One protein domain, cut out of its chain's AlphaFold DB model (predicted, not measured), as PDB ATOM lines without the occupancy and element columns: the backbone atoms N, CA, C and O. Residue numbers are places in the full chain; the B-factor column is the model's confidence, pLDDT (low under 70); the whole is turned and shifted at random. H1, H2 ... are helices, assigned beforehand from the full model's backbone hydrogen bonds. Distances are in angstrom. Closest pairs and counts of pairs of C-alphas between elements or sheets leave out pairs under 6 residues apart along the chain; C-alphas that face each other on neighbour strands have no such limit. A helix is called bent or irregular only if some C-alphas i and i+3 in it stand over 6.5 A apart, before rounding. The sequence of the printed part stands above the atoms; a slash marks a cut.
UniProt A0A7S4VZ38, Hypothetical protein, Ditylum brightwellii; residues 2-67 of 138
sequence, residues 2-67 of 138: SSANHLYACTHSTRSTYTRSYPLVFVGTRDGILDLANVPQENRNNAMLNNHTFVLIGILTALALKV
ATOM      1  N   SER A   2      -1.117  35.685  17.719       54.84
ATOM      2  CA  SER A   2      -1.929  35.550  18.953       54.84
ATOM      3  C   SER A   2      -2.993  34.427  18.913       54.84
ATOM      4  O   SER A   2      -3.094  33.638  19.846       54.84
ATOM      5  N   SER A   3      -3.718  34.261  17.795       58.19
ATOM      6  CA  SER A   3      -4.771  33.227  17.666       58.19
ATOM      7  C   SER A   3      -4.231  31.781  17.630       58.19
ATOM      8  O   SER A   3      -4.877  30.854  18.112       58.19
ATOM      9  N   ALA A   4      -3.001  31.578  17.139       58.78
ATOM     10  CA  ALA A   4      -2.395  30.249  17.056       58.78
ATOM     11  C   ALA A   4      -2.053  29.692  18.450       58.78
ATOM     12  O   ALA A   4      -2.382  28.548  18.746       58.78
ATOM     13  N   ASN A   5      -1.485  30.514  19.344       60.06
ATOM     14  CA  ASN A   5      -1.148  30.103  20.713       60.06
ATOM     15  C   ASN A   5      -2.383  29.727  21.547       60.06
ATOM     16  O   ASN A   5      -2.312  28.809  22.361       60.06
ATOM     17  N   HIS A   6      -3.525  30.381  21.311       58.59
ATOM     18  CA  HIS A   6      -4.783  30.037  21.975       58.59
ATOM     19  C   HIS A   6      -5.337  28.685  21.492       58.59
ATOM     20  O   HIS A   6      -5.827  27.898  22.303       58.59
ATOM     21  N   LEU A   7      -5.194  28.359  20.198       59.88
ATOM     22  CA  LEU A   7      -5.518  27.022  19.685       59.88
ATOM     23  C   LEU A   7      -4.582  25.947  20.253       59.88
ATOM     24  O   LEU A   7      -5.069  24.914  20.699       59.88
ATOM     25  N   TYR A   8      -3.267  26.189  20.309       59.09
ATOM     26  CA  TYR A   8      -2.321  25.228  20.897       59.09
ATOM     27  C   TYR A   8      -2.584  24.994  22.392       59.09
ATOM     28  O   TYR A   8      -2.536  23.850  22.845       59.09
ATOM     29  N   ALA A   9      -2.946  26.039  23.142       62.03
ATOM     30  CA  ALA A   9      -3.367  25.915  24.538       62.03
ATOM     31  C   ALA A   9      -4.678  25.116  24.681       62.03
ATOM     32  O   ALA A   9      -4.798  24.280  25.580       62.03
ATOM     33  N   CYS A  10      -5.633  25.306  23.766       58.94
ATOM     34  CA  CYS A  10      -6.897  24.568  23.751       58.94
ATOM     35  C   CYS A  10      -6.691  23.072  23.429       58.94
ATOM     36  O   CYS A  10      -7.251  22.204  24.104       58.94
ATOM     37  N   THR A  11      -5.813  22.740  22.478       63.34
ATOM     38  CA  THR A  11      -5.467  21.346  22.137       63.34
ATOM     39  C   THR A  11      -4.702  20.646  23.268       63.34
ATOM     40  O   THR A  11      -4.902  19.459  23.528       63.34
ATOM     41  N   HIS A  12      -3.849  21.373  23.998       62.75
ATOM     42  CA  HIS A  12      -3.130  20.815  25.147       62.75
ATOM     43  C   HIS A  12      -4.052  20.595  26.360       62.75
ATOM     44  O   HIS A  12      -3.938  19.582  27.055       62.75
ATOM     45  N   SER A  13      -4.997  21.514  26.583       65.31
ATOM     46  CA  SER A  13      -6.003  21.408  27.646       65.31
ATOM     47  C   SER A  13      -6.970  20.245  27.398       65.31
ATOM     48  O   SER A  13      -7.172  19.408  28.279       65.31
ATOM     49  N   THR A  14      -7.477  20.108  26.168       69.56
ATOM     50  CA  THR A  14      -8.387  19.012  25.779       69.56
ATOM     51  C   THR A  14      -7.736  17.633  25.891       69.56
ATOM     52  O   THR A  14      -8.367  16.681  26.349       69.56
ATOM     53  N   ARG A  15      -6.446  17.500  25.565       68.12
ATOM     54  CA  ARG A  15      -5.723  16.226  25.699       68.12
ATOM     55  C   ARG A  15      -5.620  15.739  27.154       68.12
ATOM     56  O   ARG A  15      -5.677  14.536  27.395       68.12
ATOM     57  N   SER A  16      -5.501  16.650  28.124       72.88
ATOM     58  CA  SER A  16      -5.444  16.307  29.556       72.88
ATOM     59  C   SER A  16      -6.796  15.829  30.107       72.88
ATOM     60  O   SER A  16      -6.845  14.966  30.990       72.88
ATOM     61  N   THR A  17      -7.904  16.358  29.584       75.94
ATOM     62  CA  THR A  17      -9.257  15.931  29.967       75.94
ATOM     63  C   THR A  17      -9.598  14.551  29.414       75.94
ATOM     64  O   THR A  17     -10.116  13.731  30.167       75.94
ATOM     65  N   TYR A  18      -9.241  14.232  28.165       74.69
ATOM     66  CA  TYR A  18      -9.557  12.920  27.577       74.69
ATOM     67  C   TYR A  18      -8.946  11.746  28.351       74.69
ATOM     68  O   TYR A  18      -9.650  10.781  28.645       74.69
ATOM     69  N   THR A  19      -7.680  11.840  28.760       80.50
ATOM     70  CA  THR A  19      -7.001  10.750  29.483       80.50
ATOM     71  C   THR A  19      -7.628  10.457  30.849       80.50
ATOM     72  O   THR A  19      -7.616   9.311  31.287       80.50
ATOM     73  N   ARG A  20      -8.187  11.467  31.531       76.88
ATOM     74  CA  ARG A  20      -8.855  11.284  32.835       76.88
ATOM     75  C   ARG A  20     -10.323  10.896  32.707       76.88
ATOM     76  O   ARG A  20     -10.809  10.110  33.513       76.88
ATOM     77  N   SER A  21     -11.018  11.407  31.696       80.94
ATOM     78  CA  SER A  21     -12.433  11.103  31.487       80.94
ATOM     79  C   SER A  21     -12.652   9.703  30.914       80.94
ATOM     80  O   SER A  21     -13.623   9.052  31.283       80.94
ATOM     81  N   TYR A  22     -11.748   9.207  30.060       77.88
ATOM     82  CA  TYR A  22     -11.885   7.886  29.436       77.88
ATOM     83  C   TYR A  22     -12.010   6.725  30.446       77.88
ATOM     84  O   TYR A  22     -12.971   5.961  30.341       77.88
ATOM     85  N   PRO A  23     -11.136   6.591  31.468       80.31
ATOM     86  CA  PRO A  23     -11.307   5.552  32.480       80.31
ATOM     87  C   PRO A  23     -12.550   5.783  33.346       80.31
ATOM     88  O   PRO A  23     -13.190   4.807  33.722       80.31
ATOM     89  N   LEU A  24     -12.923   7.041  33.623       83.00
ATOM     90  CA  LEU A  24     -14.076   7.384  34.465       83.00
ATOM     91  C   LEU A  24     -15.409   6.982  33.819       83.00
ATOM     92  O   LEU A  24     -16.258   6.383  34.475       83.00
ATOM     93  N   VAL A  25     -15.582   7.275  32.529       83.81
ATOM     94  CA  VAL A  25     -16.785   6.876  31.783       83.81
ATOM     95  C   VAL A  25     -16.866   5.353  31.696       83.81
ATOM     96  O   VAL A  25     -17.942   4.793  31.865       83.81
ATOM     97  N   PHE A  26     -15.729   4.671  31.534       81.19
ATOM     98  CA  PHE A  26     -15.687   3.213  31.463       81.19
ATOM     99  C   PHE A  26     -16.116   2.532  32.771       81.19
ATOM    100  O   PHE A  26     -16.953   1.628  32.746       81.19
ATOM    101  N   VAL A  27     -15.594   2.979  33.923       82.19
ATOM    102  CA  VAL A  27     -16.051   2.456  35.226       82.19
ATOM    103  C   VAL A  27     -17.494   2.850  35.521       82.19
ATOM    104  O   VAL A  27     -18.233   2.017  36.031       82.19
ATOM    105  N   GLY A  28     -17.932   4.048  35.121       83.06
ATOM    106  CA  GLY A  28     -19.321   4.489  35.276       83.06
ATOM    107  C   GLY A  28     -20.312   3.655  34.458       83.06
ATOM    108  O   GLY A  28     -21.336   3.232  34.985       83.06
ATOM    109  N   THR A  29     -20.002   3.349  33.193       81.56
ATOM    110  CA  THR A  29     -20.836   2.471  32.354       81.56
ATOM    111  C   THR A  29     -20.870   1.049  32.900       81.56
ATOM    112  O   THR A  29     -21.937   0.441  32.961       81.56
ATOM    113  N   ARG A  30     -19.720   0.520  33.333       79.06
ATOM    114  CA  ARG A  30     -19.643  -0.803  33.959       79.06
ATOM    115  C   ARG A  30     -20.503  -0.858  35.220       79.06
ATOM    116  O   ARG A  30     -21.344  -1.743  35.339       79.06
ATOM    117  N   ASP A  31     -20.321   0.089  36.132       77.75
ATOM    118  CA  ASP A  31     -21.044   0.108  37.401       77.75
ATOM    119  C   ASP A  31     -22.549   0.357  37.182       77.75
ATOM    120  O   ASP A  31     -23.360  -0.285  37.842       77.75
ATOM    121  N   GLY A  32     -22.937   1.161  36.183       76.62
ATOM    122  CA  GLY A  32     -24.340   1.372  35.805       76.62
ATOM    123  C   GLY A  32     -25.036   0.138  35.214       76.62
ATOM    124  O   GLY A  32     -26.200  -0.112  35.520       76.62
ATOM    125  N   ILE A  33     -24.343  -0.674  34.405       76.44
ATOM    126  CA  ILE A  33     -24.900  -1.945  33.894       76.44
ATOM    127  C   ILE A  33     -25.070  -2.955  35.034       76.44
ATOM    128  O   ILE A  33     -26.068  -3.674  35.077       76.44
ATOM    129  N   LEU A  34     -24.113  -3.002  35.966       72.62
ATOM    130  CA  LEU A  34     -24.187  -3.886  37.131       72.62
ATOM    131  C   LEU A  34     -25.323  -3.484  38.087       72.62
ATOM    132  O   LEU A  34     -25.983  -4.368  38.630       72.62
ATOM    133  N   ASP A  35     -25.570  -2.183  38.257       75.19
ATOM    134  CA  ASP A  35     -26.669  -1.655  39.078       75.19
ATOM    135  C   ASP A  35     -28.043  -1.960  38.451       75.19
ATOM    136  O   ASP A  35     -28.963  -2.422  39.126       75.19
ATOM    137  N   LEU A  36     -28.162  -1.832  37.122       68.75
ATOM    138  CA  LEU A  36     -29.397  -2.155  36.398       68.75
ATOM    139  C   LEU A  36     -29.718  -3.664  36.392       68.75
ATOM    140  O   LEU A  36     -30.887  -4.047  36.359       68.75
ATOM    141  N   ALA A  37     -28.695  -4.522  36.440       68.56
ATOM    142  CA  ALA A  37     -28.844  -5.979  36.480       68.56
ATOM    143  C   ALA A  37     -29.138  -6.543  37.887       68.56
ATOM    144  O   ALA A  37     -29.339  -7.750  38.013       68.56
ATOM    145  N   ASN A  38     -29.181  -5.697  38.928       65.12
ATOM    146  CA  ASN A  38     -29.494  -6.065  40.317       65.12
ATOM    147  C   ASN A  38     -28.668  -7.264  40.839       65.12
ATOM    148  O   ASN A  38     -29.185  -8.167  41.498       65.12
ATOM    149  N   VAL A  39     -27.375  -7.307  40.498       56.62
ATOM    150  CA  VAL A  39     -26.466  -8.376  40.936       56.62
ATOM    151  C   VAL A  39     -25.788  -7.950  42.247       56.62
ATOM    152  O   VAL A  39     -25.076  -6.941  42.253       56.62
ATOM    153  N   PRO A  40     -25.962  -8.688  43.362       53.34
ATOM    154  CA  PRO A  40     -25.362  -8.341  44.649       53.34
ATOM    155  C   PRO A  40     -23.826  -8.360  44.575       53.34
ATOM    156  O   PRO A  40     -23.215  -9.212  43.923       53.34
ATOM    157  N   GLN A  41     -23.189  -7.397  45.253       55.25
ATOM    158  CA  GLN A  41     -21.741  -7.133  45.177       55.25
ATOM    159  C   GLN A  41     -20.842  -8.306  45.613       55.25
ATOM    160  O   GLN A  41     -19.648  -8.297  45.326       55.25
ATOM    161  N   GLU A  42     -21.413  -9.316  46.264       51.97
ATOM    162  CA  GLU A  42     -20.734 -10.480  46.838       51.97
ATOM    163  C   GLU A  42     -20.307 -11.554  45.817       51.97
ATOM    164  O   GLU A  42     -19.409 -12.336  46.110       51.97
ATOM    165  N   ASN A  43     -20.851 -11.547  44.591       51.69
ATOM    166  CA  ASN A  43     -20.451 -12.462  43.504       51.69
ATOM    167  C   ASN A  43     -19.599 -11.791  42.406       51.69
ATOM    168  O   ASN A  43     -19.511 -12.292  41.281       51.69
ATOM    169  N   ARG A  44     -18.953 -10.654  42.704       53.25
ATOM    170  CA  ARG A  44     -18.044  -9.944  41.783       53.25
ATOM    171  C   ARG A  44     -16.762 -10.746  41.526       53.25
ATOM    172  O   ARG A  44     -15.688 -10.433  42.028       53.25
ATOM    173  N   ASN A  45     -16.870 -11.794  40.716       53.41
ATOM    174  CA  ASN A  45     -15.730 -12.546  40.215       53.41
ATOM    175  C   ASN A  45     -14.948 -11.668  39.220       53.41
ATOM    176  O   ASN A  45     -15.520 -11.148  38.256       53.41
ATOM    177  N   ASN A  46     -13.635 -11.534  39.427       54.78
ATOM    178  CA  ASN A  46     -12.715 -10.794  38.552       54.78
ATOM    179  C   ASN A  46     -12.832 -11.210  37.069       54.78
ATOM    180  O   ASN A  46     -12.597 -10.400  36.171       54.78
ATOM    181  N   ALA A  47     -13.274 -12.444  36.799       58.03
ATOM    182  CA  ALA A  47     -13.542 -12.936  35.452       58.03
ATOM    183  C   ALA A  47     -14.737 -12.248  34.755       58.03
ATOM    184  O   ALA A  47     -14.649 -11.954  33.563       58.03
ATOM    185  N   MET A  48     -15.832 -11.931  35.464       60.00
ATOM    186  CA  MET A  48     -16.987 -11.245  34.853       60.00
ATOM    187  C   MET A  48     -16.678  -9.778  34.549       60.00
ATOM    188  O   MET A  48     -17.073  -9.274  33.501       60.00
ATOM    189  N   LEU A  49     -15.920  -9.105  35.418       66.62
ATOM    190  CA  LEU A  49     -15.490  -7.717  35.208       66.62
ATOM    191  C   LEU A  49     -14.572  -7.588  33.983       66.62
ATOM    192  O   LEU A  49     -14.756  -6.681  33.164       66.62
ATOM    193  N   ASN A  50     -13.633  -8.525  33.814       69.12
ATOM    194  CA  ASN A  50     -12.780  -8.584  32.626       69.12
ATOM    195  C   ASN A  50     -13.576  -8.933  31.362       69.12
ATOM    196  O   ASN A  50     -13.334  -8.336  30.315       69.12
ATOM    197  N   ASN A  51     -14.566  -9.826  31.455       75.12
ATOM    198  CA  ASN A  51     -15.414 -10.167  30.314       75.12
ATOM    199  C   ASN A  51     -16.284  -8.980  29.864       75.12
ATOM    200  O   ASN A  51     -16.302  -8.649  28.683       75.12
ATOM    201  N   HIS A  52     -16.927  -8.264  30.792       74.06
ATOM    202  CA  HIS A  52     -17.676  -7.041  30.467       74.06
ATOM    203  C   HIS A  52     -16.789  -5.971  29.835       74.06
ATOM    204  O   HIS A  52     -17.208  -5.299  28.897       74.06
ATOM    205  N   THR A  53     -15.554  -5.844  30.318       80.69
ATOM    206  CA  THR A  53     -14.578  -4.901  29.770       80.69
ATOM    207  C   THR A  53     -14.242  -5.247  28.319       80.69
ATOM    208  O   THR A  53     -14.281  -4.379  27.446       80.69
ATOM    209  N   PHE A  54     -13.970  -6.525  28.046       81.25
ATOM    210  CA  PHE A  54     -13.643  -7.005  26.707       81.25
ATOM    211  C   PHE A  54     -14.826  -6.858  25.741       81.25
ATOM    212  O   PHE A  54     -14.650  -6.427  24.602       81.25
ATOM    213  N   VAL A  55     -16.041  -7.139  26.217       84.31
ATOM    214  CA  VAL A  55     -17.282  -6.952  25.454       84.31
ATOM    215  C   VAL A  55     -17.527  -5.473  25.147       84.31
ATOM    216  O   VAL A  55     -17.816  -5.137  24.000       84.31
ATOM    217  N   LEU A  56     -17.371  -4.577  26.125       81.25
ATOM    218  CA  LEU A  56     -17.614  -3.144  25.938       81.25
ATOM    219  C   LEU A  56     -16.635  -2.539  24.922       81.25
ATOM    220  O   LEU A  56     -17.054  -1.811  24.024       81.25
ATOM    221  N   ILE A  57     -15.349  -2.894  25.016       85.06
ATOM    222  CA  ILE A  57     -14.329  -2.457  24.052       85.06
ATOM    223  C   ILE A  57     -14.596  -3.079  22.675       85.06
ATOM    224  O   ILE A  57     -14.565  -2.364  21.677       85.06
ATOM    225  N   GLY A  58     -14.925  -4.372  22.610       86.44
ATOM    226  CA  GLY A  58     -15.212  -5.069  21.355       86.44
ATOM    227  C   GLY A  58     -16.399  -4.475  20.591       86.44
ATOM    228  O   GLY A  58     -16.306  -4.258  19.384       86.44
ATOM    229  N   ILE A  59     -17.484  -4.137  21.293       84.00
ATOM    230  CA  ILE A  59     -18.644  -3.457  20.697       84.00
ATOM    231  C   ILE A  59     -18.251  -2.062  20.205       84.00
ATOM    232  O   ILE A  59     -18.607  -1.694  19.086       84.00
ATOM    233  N   LEU A  60     -17.488  -1.300  20.996       84.81
ATOM    234  CA  LEU A  60     -17.032   0.036  20.606       84.81
ATOM    235  C   LEU A  60     -16.161  -0.017  19.340       84.81
ATOM    236  O   LEU A  60     -16.331   0.798  18.436       84.81
ATOM    237  N   THR A  61     -15.265  -1.003  19.245       85.94
ATOM    238  CA  THR A  61     -14.433  -1.238  18.060       85.94
ATOM    239  C   THR A  61     -15.274  -1.660  16.854       85.94
ATOM    240  O   THR A  61     -15.056  -1.151  15.757       85.94
ATOM    241  N   ALA A  62     -16.271  -2.528  17.036       84.50
ATOM    242  CA  ALA A  62     -17.178  -2.919  15.957       84.50
ATOM    243  C   ALA A  62     -18.016  -1.733  15.439       84.50
ATOM    244  O   ALA A  62     -18.160  -1.570  14.226       84.50
ATOM    245  N   LEU A  63     -18.510  -0.869  16.336       78.50
ATOM    246  CA  LEU A  63     -19.196   0.375  15.964       78.50
ATOM    247  C   LEU A  63     -18.263   1.337  15.222       78.50
ATOM    248  O   LEU A  63     -18.664   1.900  14.206       78.50
ATOM    249  N   ALA A  64     -17.018   1.482  15.678       80.94
ATOM    250  CA  ALA A  64     -16.026   2.343  15.034       80.94
ATOM    251  C   ALA A  64     -15.651   1.875  13.617       80.94
ATOM    252  O   ALA A  64     -15.326   2.698  12.762       80.94
ATOM    253  N   LEU A  65     -15.713   0.567  13.340       81.62
ATOM    254  CA  LEU A  65     -15.486   0.025  11.994       81.62
ATOM    255  C   LEU A  65     -16.656   0.293  11.039       81.62
ATOM    256  O   LEU A  65     -16.440   0.388   9.832       81.62
ATOM    257  N   LYS A  66     -17.883   0.400  11.560       77.38
ATOM    258  CA  LYS A  66     -19.098   0.611  10.761       77.38
ATOM    259  C   LYS A  66     -19.500   2.074  10.615       77.38
ATOM    260  O   LYS A  66     -20.143   2.402   9.630       77.38
ATOM    261  N   VAL A  67     -19.147   2.945  11.557       72.94
ATOM    262  CA  VAL A  67     -19.568   4.352  11.542       72.94
ATOM    263  C   VAL A  67     -18.349   5.253  11.694       72.94
ATOM    264  O   VAL A  67     -17.752   5.319  12.766       72.94
TER     265      VAL A  67
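What this domain is: This is residues 2 to 67 of the 138 residues of the protein "Hypothetical protein" of Ditylum brightwellii (UniProt A0A7S4VZ38). Two helices make a lopsided V: the long helix H1, kinked near residue 20, is one arm, and the shorter H2 folds back from a loop at the corner, near the last part of H1, and stands out at a steep angle. The two come near each other around Arg 30 and His 52, and the long free part of H1, residues 2 to 25, gives the model most of its length. The printed part has 66 residues with two named helices, H1 then H2, and no named strand; its class is all helix. It is extended, with a radius of gyration of the C-alphas of 17.4 A, and only just elongated, with spans of 57 by 29 by 19 A.

How they stand to each other: H1, residues 2 to 36, and H2, residues 46 to 66, are close but not clearly touching, with 2 pairs of C-alphas within 8 A. Their closest C-alphas, those of Arg 30 and His 52, are 7.4 A apart. Their lines stand at a steep tilt of 51 degrees and they run opposite ways. In H2 every O i to N i+4 pair is within hydrogen-bond range; in H1 26 of 31 are.

Where its parts are: H1 begins at C-alpha 2 (-1.929, 35.550, 18.953) and is 49.8 A long from first to last C-alpha. It has a kink of 32 degrees near residue 20, yet is neither bent nor irregular, but only just: C-alphas 20 and 23 are 6.2 A apart. H2 is 30.7 A long and ends at C-alpha 66 (-19.098, 0.611, 10.761).

The domain as a whole: The two C-alphas farthest apart, those of Ser 2 and Asn 43, are 57.0 A apart. The printed part has no cut, and the link from H1 to H2, 9 residues, is short. Residues 35 to 43 and 58 to 67 also stand free. The mean pLDDT of the printed part is 71.2, and residues 2 to 15 and 36 to 50 are under 70.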